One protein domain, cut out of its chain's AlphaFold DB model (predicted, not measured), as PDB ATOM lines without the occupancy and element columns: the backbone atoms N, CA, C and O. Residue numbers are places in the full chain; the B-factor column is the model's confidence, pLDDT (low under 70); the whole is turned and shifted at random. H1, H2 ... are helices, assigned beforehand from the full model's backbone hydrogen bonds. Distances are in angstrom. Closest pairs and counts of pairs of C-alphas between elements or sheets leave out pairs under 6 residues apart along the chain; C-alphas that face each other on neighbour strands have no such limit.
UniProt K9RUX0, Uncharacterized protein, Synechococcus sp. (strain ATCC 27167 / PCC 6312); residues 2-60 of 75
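AT A GLANCE: This is residues 2 to 60 of the 75 residues of an uncharacterized protein of Synechococcus sp. (strain ATCC 27167 / PCC 6312) (UniProt K9RUX0). Two helices of 10 residues each, H1 and H2, make a V that closes near the tight link between them; beyond the far end of H2 come the short H3 and a lobe of loops, residues 30 to 60, that has no named element. In this lobe the chain folds back on itself, with residues 49 to 52 and 55 to 58 side by side. The printed part has 59 residues with three named helices, H1, H2 and H3 in that order, and no named strand. The class is all helix, though under half of the residues, 24 of 59, are in named elements. The whole is compact, with a radius of gyration of the C-alphas of 11.0 A and spans of 31 by 23 by 17 A.

HOW THE PARTS SIT: H1, residues 3 to 12, and H2, residues 15 to 24, are the longest helices, with 10 residues each. They are close but not clearly touching; their closest C-alphas, those of Met 10 and Gln 18, are 5.9 A apart. Their lines stand at a steep tilt of 48 degrees, and they run opposite ways. Their centres are 12.7 A apart. H3, residues 26 to 29, and H2 touch only at the corner by their link, and only just, with 3 pairs of C-alphas within 8 A. The closest C-alphas of these two are those of Leu 22 and Phe 28, 6.1 A apart. H1 and H3 are apart. In H1 and H2 every pair of O i and N i+4 is within hydrogen-bond range. H3, with 4 residues, is too short for such a pair, and its 1 pair of O i and N i+3 is not within range.

IN THESE COORDINATES: H1 runs from Ser 3, with its C-alpha at (20.376, -98.044, 4.516), to Arg 12, and is 14.8 A long from first to last C-alpha. H2 runs from His 15, with its C-alpha at (37.368, -103.438, 9.437), to Ser 24, and is 14.2 A long. H3 runs from Pro 26 to Thr 29, 4.8 A, and ends at C-alpha 29 at (32.981, -96.084, -6.767). Residues 30 to 60 follow, and their C-alphas lie 5 to 15 A from the mean of the C-alphas.

THE WHOLE: The two C-alphas farthest apart are those of Ala 11 and His 53, at 30.5 A. The first and last printed C-alphas, those of Asp 2 and Asp 60, are 19.3 A apart. The printed part has no cut. The links H1 to H2 and H2 to H3 are tight, with 2 residues and 1 residue between the helices. The mean pLDDT of the printed part is 85.0, and it is under 70 at residues 2 to 3 and 59 to 60.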
ATOM      1  N   ASP A   2      17.929 -98.349   0.760       60.56
ATOM      2  CA  ASP A   2      17.723 -99.152   1.969       60.56
ATOM      3  C   ASP A   2      19.008 -99.206   2.807       60.56
ATOM      4  O   ASP A   2      19.831-100.113   2.690       60.56
ATOM      5  N   SER A   3      19.215 -98.172   3.625       69.06
ATOM      6  CA  SER A   3      20.376 -98.044   4.516       69.06
ATOM      7  C   SER A   3      20.505 -99.210   5.508       69.06
ATOM      8  O   SER A   3      21.567 -99.407   6.096       69.06
ATOM      9  N   SER A   4      19.440 -99.995   5.690       77.50
ATOM     10  CA  SER A   4      19.392-101.132   6.607       77.50
ATOM     11  C   SER A   4      20.289-102.291   6.150       77.50
ATOM     12  O   SER A   4      20.991-102.892   6.963       77.50
ATOM     13  N   ILE A   5      20.336-102.562   4.839       79.69
ATOM     14  CA  ILE A   5      21.133-103.662   4.266       79.69
ATOM     15  C   ILE A   5      22.632-103.363   4.363       79.69
ATOM     16  O   ILE A   5      23.415-104.221   4.767       79.69
ATOM     17  N   LEU A   6      23.032-102.127   4.057       82.56
ATOM     18  CA  LEU A   6      24.424-101.694   4.173       82.56
ATOM     19  C   LEU A   6      24.923-101.810   5.618       82.56
ATOM     20  O   LEU A   6      26.015-102.320   5.839       82.56
ATOM     21  N   ASN A   7      24.108-101.418   6.603       84.94
ATOM     22  CA  ASN A   7      24.469-101.567   8.014       84.94
ATOM     23  C   ASN A   7      24.645-103.036   8.426       84.94
ATOM     24  O   ASN A   7      25.586-103.342   9.153       84.94
ATOM     25  N   GLN A   8      23.792-103.950   7.944       83.88
ATOM     26  CA  GLN A   8      23.967-105.386   8.201       83.88
ATOM     27  C   GLN A   8      25.261-105.930   7.597       83.88
ATOM     28  O   GLN A   8      25.980-106.661   8.270       83.88
ATOM     29  N   ILE A   9      25.574-105.565   6.351       82.88
ATOM     30  CA  ILE A   9      26.812-105.993   5.689       82.88
ATOM     31  C   ILE A   9      28.025-105.468   6.456       82.88
ATOM     32  O   ILE A   9      28.909-106.234   6.829       82.88
ATOM     33  N   MET A  10      28.041-104.169   6.759       84.94
ATOM     34  CA  MET A  10      29.153-103.534   7.465       84.94
ATOM     35  C   MET A  10      29.363-104.132   8.860       84.94
ATOM     36  O   MET A  10      30.505-104.304   9.268       84.94
ATOM     37  N   ALA A  11      28.293-104.501   9.571       86.88
ATOM     38  CA  ALA A  11      28.392-105.124  10.892       86.88
ATOM     39  C   ALA A  11      28.994-106.542  10.865       86.88
ATOM     40  O   ALA A  11      29.524-106.986  11.881       86.88
ATOM     41  N   ARG A  12      28.903-107.252   9.733       84.19
ATOM     42  CA  ARG A  12      29.422-108.623   9.575       84.19
ATOM     43  C   ARG A  12      30.860-108.666   9.057       84.19
ATOM     44  O   ARG A  12      31.538-109.660   9.264       84.19
ATOM     45  N   LEU A  13      31.314-107.609   8.386       84.12
ATOM     46  CA  LEU A  13      32.649-107.539   7.798       84.12
ATOM     47  C   LEU A  13      33.698-107.083   8.818       84.12
ATOM     48  O   LEU A  13      33.450-106.194   9.638       84.12
ATOM     49  N   SER A  14      34.916-107.615   8.697       88.25
ATOM     50  CA  SER A  14      36.077-107.070   9.405       88.25
ATOM     51  C   SER A  14      36.327-105.610   8.995       88.25
ATOM     52  O   SER A  14      35.946-105.186   7.902       88.25
ATOM     53  N   HIS A  15      37.027-104.819   9.816       87.12
ATOM     54  CA  HIS A  15      37.368-103.438   9.437       87.12
ATOM     55  C   HIS A  15      38.139-103.356   8.109       87.12
ATOM     56  O   HIS A  15      37.935-102.420   7.337       87.12
ATOM     57  N   ALA A  16      39.012-104.325   7.824       88.12
ATOM     58  CA  ALA A  16      39.754-104.351   6.568       88.12
ATOM     59  C   ALA A  16      38.819-104.589   5.373       88.12
ATOM     60  O   ALA A  16      38.963-103.922   4.346       88.12
ATOM     61  N   ASP A  17      37.836-105.476   5.517       85.25
ATOM     62  CA  ASP A  17      36.891-105.801   4.447       85.25
ATOM     63  C   ASP A  17      35.835-104.716   4.259       85.25
ATOM     64  O   ASP A  17      35.493-104.388   3.124       85.25
ATOM     65  N   GLN A  18      35.417-104.050   5.338       88.44
ATOM     66  CA  GLN A  18      34.619-102.824   5.260       88.44
ATOM     67  C   GLN A  18      35.334-101.758   4.419       88.44
ATOM     68  O   GLN A  18      34.739-101.170   3.515       88.44
ATOM     69  N   ILE A  19      36.628-101.529   4.669       90.06
ATOM     70  CA  ILE A  19      37.421-100.574   3.882       90.06
ATOM     71  C   ILE A  19      37.506-101.034   2.426       90.06
ATOM     72  O   ILE A  19      37.262-100.227   1.529       90.06
ATOM     73  N   ARG A  20      37.811-102.315   2.173       87.62
ATOM     74  CA  ARG A  20      37.874-102.871   0.809       87.62
ATOM     75  C   ARG A  20      36.562-102.667   0.062       87.62
ATOM     76  O   ARG A  20      36.595-102.199  -1.076       87.62
ATOM     77  N   LEU A  21      35.427-102.937   0.698       87.44
ATOM     78  CA  LEU A  21      34.099-102.709   0.139       87.44
ATOM     79  C   LEU A  21      33.909-101.235  -0.247       87.44
ATOM     80  O   LEU A  21      33.563-100.940  -1.392       87.44
ATOM     81  N   LEU A  22      34.211-100.305   0.662       89.25
ATOM     82  CA  LEU A  22      34.052 -98.867   0.427       89.25
ATOM     83  C   LEU A  22      34.914 -98.343  -0.733       89.25
ATOM     84  O   LEU A  22      34.472 -97.466  -1.475       89.25
ATOM     85  N   VAL A  23      36.136 -98.863  -0.901       89.94
ATOM     86  CA  VAL A  23      37.084 -98.355  -1.911       89.94
ATOM     87  C   VAL A  23      37.031 -99.082  -3.252       89.94
ATOM     88  O   VAL A  23      37.576 -98.566  -4.227       89.94
ATOM     89  N   SER A  24      36.415-100.264  -3.325       87.06
ATOM     90  CA  SER A  24      36.426-101.095  -4.541       87.06
ATOM     91  C   SER A  24      35.040-101.401  -5.107       87.06
ATOM     92  O   SER A  24      34.911-101.556  -6.323       87.06
ATOM     93  N   HIS A  25      33.990-101.437  -4.280       89.56
ATOM     94  CA  HIS A  25      32.673-101.875  -4.731       89.56
ATOM     95  C   HIS A  25      31.986-100.808  -5.613       89.56
ATOM     96  O   HIS A  25      31.966 -99.622  -5.253       89.56
ATOM     97  N   PRO A  26      31.358-101.196  -6.745       90.56
ATOM     98  CA  PRO A  26      30.725-100.262  -7.680       90.56
ATOM     99  C   PRO A  26      29.596 -99.430  -7.065       90.56
ATOM    100  O   PRO A  26      29.302 -98.357  -7.582       90.56
ATOM    101  N   PHE A  27      28.989 -99.880  -5.963       88.00
ATOM    102  CA  PHE A  27      27.999 -99.096  -5.210       88.00
ATOM    103  C   PHE A  27      28.563 -97.748  -4.736       88.00
ATOM    104  O   PHE A  27      27.854 -96.747  -4.759       88.00
ATOM    105  N   PHE A  28      29.842 -97.709  -4.346       89.12
ATOM    106  CA  PHE A  28      30.504 -96.492  -3.867       89.12
ATOM    107  C   PHE A  28      31.330 -95.817  -4.960       89.12
ATOM    108  O   PHE A  28      31.348 -94.593  -5.066       89.12
ATOM    109  N   THR A  29      32.014 -96.607  -5.788       90.06
ATOM    110  CA  THR A  29      32.981 -96.084  -6.767       90.06
ATOM    111  C   THR A  29      32.374 -95.831  -8.148       90.06
ATOM    112  O   THR A  29      32.972 -95.128  -8.968       90.06
ATOM    113  N   GLY A  30      31.220 -96.433  -8.452       89.81
ATOM    114  CA  GLY A  30      30.634 -96.457  -9.794       89.81
ATOM    115  C   GLY A  30      31.484 -97.207 -10.828       89.81
ATOM    116  O   GLY A  30      31.290 -97.021 -12.034       89.81
ATOM    117  N   ARG A  31      32.468 -98.010 -10.397       92.25
ATOM    118  CA  ARG A  31      33.388 -98.742 -11.280       92.25
ATOM    119  C   ARG A  31      33.516-100.200 -10.866       92.25
ATOM    120  O   ARG A  31      33.473-100.531  -9.689       92.25
ATOM    121  N   CYS A  32      33.706-101.066 -11.855       91.38
ATOM    122  CA  CYS A  32      34.000-102.469 -11.608       91.38
ATOM    123  C   CYS A  32      35.411-102.614 -11.004       91.38
ATOM    124  O   CYS A  32      36.355-102.079 -11.588       91.38
ATOM    125  N   PRO A  33      35.593-103.372  -9.911       90.25
ATOM    126  CA  PRO A  33      36.907-103.568  -9.296       90.25
ATOM    127  C   PRO A  33      37.874-104.379 -10.171       90.25
ATOM    128  O   PRO A  33      39.081-104.302  -9.982       90.25
ATOM    129  N   GLN A  34      37.361-105.150 -11.136       91.06
ATOM    130  CA  GLN A  34      38.179-106.046 -11.957       91.06
ATOM    131  C   GLN A  34      38.623-105.423 -13.284       91.06
ATOM    132  O   GLN A  34      39.782-105.543 -13.666       91.06
ATOM    133  N   CYS A  35      37.714-104.762 -14.005       93.06
ATOM    134  CA  CYS A  35      38.019-104.169 -15.314       93.06
ATOM    135  C   CYS A  35      37.985-102.636 -15.327       93.06
ATOM    136  O   CYS A  35      38.267-102.032 -16.358       93.06
ATOM    137  N   HIS A  36      37.618-101.997 -14.210       92.31
ATOM    138  CA  HIS A  36      37.472-100.543 -14.066       92.31
ATOM    139  C   HIS A  36      36.450 -99.871 -14.996       92.31
ATOM    140  O   HIS A  36      36.325 -98.642 -14.981       92.31
ATOM    141  N   SER A  37      35.670-100.649 -15.753       92.44
ATOM    142  CA  SER A  37      34.543-100.138 -16.530       92.44
ATOM    143  C   SER A  37      33.507 -99.481 -15.624       92.44
ATOM    144  O   SER A  37      33.313 -99.885 -14.474       92.44
ATOM    145  N   ARG A  38      32.820 -98.464 -16.153       90.94
ATOM    146  CA  ARG A  38      31.733 -97.794 -15.432       90.94
ATOM    147  C   ARG A  38      30.588 -98.770 -15.191       90.94
ATOM    148  O   ARG A  38      30.152 -99.452 -16.115       90.94
ATOM    149  N   VAL A  39      30.087 -98.788 -13.963       88.44
ATOM    150  CA  VAL A  39      28.894 -99.538 -13.569       88.44
ATOM    151  C   VAL A  39      27.814 -98.513 -13.218       88.44
ATOM    152  O   VAL A  39      28.065 -97.643 -12.380       88.44
ATOM    153  N   PRO A  40      26.635 -98.548 -13.863       85.06
ATOM    154  CA  PRO A  40      25.539 -97.656 -13.510       85.06
ATOM    155  C   PRO A  40      25.168 -97.838 -12.036       85.06
ATOM    156  O   PRO A  40      24.911 -98.958 -11.605       85.06
ATOM    157  N   LEU A  41      25.087 -96.748 -11.269       78.56
ATOM    158  CA  LEU A  41      24.714 -96.811  -9.846       78.56
ATOM    159  C   LEU A  41      23.325 -97.436  -9.632       78.56
ATOM    160  O   LEU A  41      23.083 -98.056  -8.605       78.56
ATOM    161  N   SER A  42      22.437 -97.344 -10.627       79.81
ATOM    162  CA  SER A  42      21.135 -98.024 -10.639       79.81
ATOM    163  C   SER A  42      21.227 -99.555 -10.670       79.81
ATOM    164  O   SER A  42      20.251-100.220 -10.343       79.81
ATOM    165  N   GLN A  43      22.372-100.111 -11.070       74.19
ATOM    166  CA  GLN A  43      22.650-101.550 -11.144       74.19
ATOM    167  C   GLN A  43      23.660-102.006 -10.081       74.19
ATOM    168  O   GLN A  43      23.950-103.193  -9.965       74.19
ATOM    169  N   ALA A  44      24.209-101.078  -9.299       78.31
ATOM    170  CA  ALA A  44      25.295-101.342  -8.369       78.31
ATOM    171  C   ALA A  44      24.800-101.755  -6.971       78.31
ATOM    172  O   ALA A  44      25.377-101.329  -5.981       78.31
ATOM    173  N   ASN A  45      23.737-102.557  -6.861       81.88
ATOM    174  CA  ASN A  45      23.208-102.983  -5.559       81.88
ATOM    175  C   ASN A  45      24.160-103.954  -4.843       81.88
ATOM    176  O   ASN A  45      24.676-104.885  -5.457       81.88
ATOM    177  N   LEU A  46      24.348-103.768  -3.534       80.88
ATOM    178  CA  LEU A  46      25.110-104.697  -2.694       80.88
ATOM    179  C   LEU A  46      24.472-106.097  -2.736       80.88
ATOM    180  O   LEU A  46      23.261-106.232  -2.555       80.88
ATOM    181  N   GLY A  47      25.279-107.121  -3.005       78.56
ATOM    182  CA  GLY A  47      24.889-108.526  -3.154       78.56
ATOM    183  C   GLY A  47      24.253-108.893  -4.500       78.56
ATOM    184  O   GLY A  47      23.886-110.047  -4.707       78.56
ATOM    185  N   GLN A  48      24.064-107.931  -5.408       81.00
ATOM    186  CA  GLN A  48      23.436-108.157  -6.720       81.00
ATOM    187  C   GLN A  48      24.155-107.437  -7.869       81.00
ATOM    188  O   GLN A  48      23.707-107.496  -9.015       81.00
ATOM    189  N   ALA A  49      25.250-106.729  -7.583       83.69
ATOM    190  CA  ALA A  49      25.972-105.981  -8.594       83.69
ATOM    191  C   ALA A  49      26.667-106.936  -9.570       83.69
ATOM    192  O   ALA A  49      27.362-107.874  -9.178       83.69
ATOM    193  N   GLN A  50      26.509-106.652 -10.861       88.38
ATOM    194  CA  GLN A  50      27.163-107.376 -11.942       88.38
ATOM    195  C   GLN A  50      27.782-106.391 -12.931       88.38
ATOM    196  O   GLN A  50      27.185-105.380 -13.303       88.38
ATOM    197  N   CYS A  51      28.990-106.697 -13.396       89.94
ATOM    198  CA  CYS A  51      29.636-105.958 -14.465       89.94
ATOM    199  C   CYS A  51      29.270-106.548 -15.832       89.94
ATOM    200  O   CYS A  51      29.643-107.676 -16.151       89.94
ATOM    201  N   THR A  52      28.638-105.746 -16.687       88.50
ATOM    202  CA  THR A  52      28.281-106.123 -18.067       88.50
ATOM    203  C   THR A  52      29.482-106.246 -19.010       88.50
ATOM    204  O   THR A  52      29.351-106.809 -20.091       88.50
ATOM    205  N   HIS A  53      30.654-105.731 -18.622       91.38
ATOM    206  CA  HIS A  53      31.864-105.769 -19.448       91.38
ATOM    207  C   HIS A  53      32.703-107.030 -19.236       91.38
ATOM    208  O   HIS A  53      33.151-107.629 -20.207       91.38
ATOM    209  N   CYS A  54      32.960-107.408 -17.980       91.75
ATOM    210  CA  CYS A  54      33.854-108.523 -17.654       91.75
ATOM    211  C   CYS A  54      33.174-109.661 -16.884       91.75
ATOM    212  O   CYS A  54      33.842-110.626 -16.531       91.75
ATOM    213  N   GLY A  55      31.878-109.542 -16.578       87.81
ATOM    214  CA  GLY A  55      31.125-110.570 -15.861       87.81
ATOM    215  C   GLY A  55      31.426-110.670 -14.363       87.81
ATOM    216  O   GLY A  55      30.979-111.625 -13.732       87.81
ATOM    217  N   TRP A  56      32.162-109.710 -13.784       89.19
ATOM    218  CA  TRP A  56      32.365-109.638 -12.332       89.19
ATOM    219  C   TRP A  56      31.011-109.584 -11.618       89.19
ATOM    220  O   TRP A  56      30.108-108.886 -12.081       89.19
ATOM    221  N   GLN A  57      30.882-110.310 -10.513       86.88
ATOM    222  CA  GLN A  57      29.664-110.398  -9.717       86.88
ATOM    223  C   GLN A  57      30.010-110.217  -8.247       86.88
ATOM    224  O   GLN A  57      31.023-110.742  -7.780       86.88
ATOM    225  N   ASP A  58      29.147-109.508  -7.532       80.25
ATOM    226  CA  ASP A  58      29.246-109.314  -6.091       80.25
ATOM    227  C   ASP A  58      28.801-110.589  -5.351       80.25
ATOM    228  O   ASP A  58      27.685-110.693  -4.851       80.25
ATOM    229  N   LEU A  59      29.657-111.617  -5.384       68.12
ATOM    230  CA  LEU A  59      29.413-112.948  -4.807       68.12
ATOM    231  C   LEU A  59      29.933-113.093  -3.364       68.12
ATOM    232  O   LEU A  59      29.754-114.144  -2.752       68.12
ATOM    233  N   ASP A  60      30.572-112.056  -2.820       59.25
ATOM    234  CA  ASP A  60      31.439-112.182  -1.639       59.25
ATOM    235  C   ASP A  60      30.734-111.905  -0.300       59.25
ATOM    236  O   ASP A  60      31.242-112.245   0.759       59.25
TER     237      ASP A  60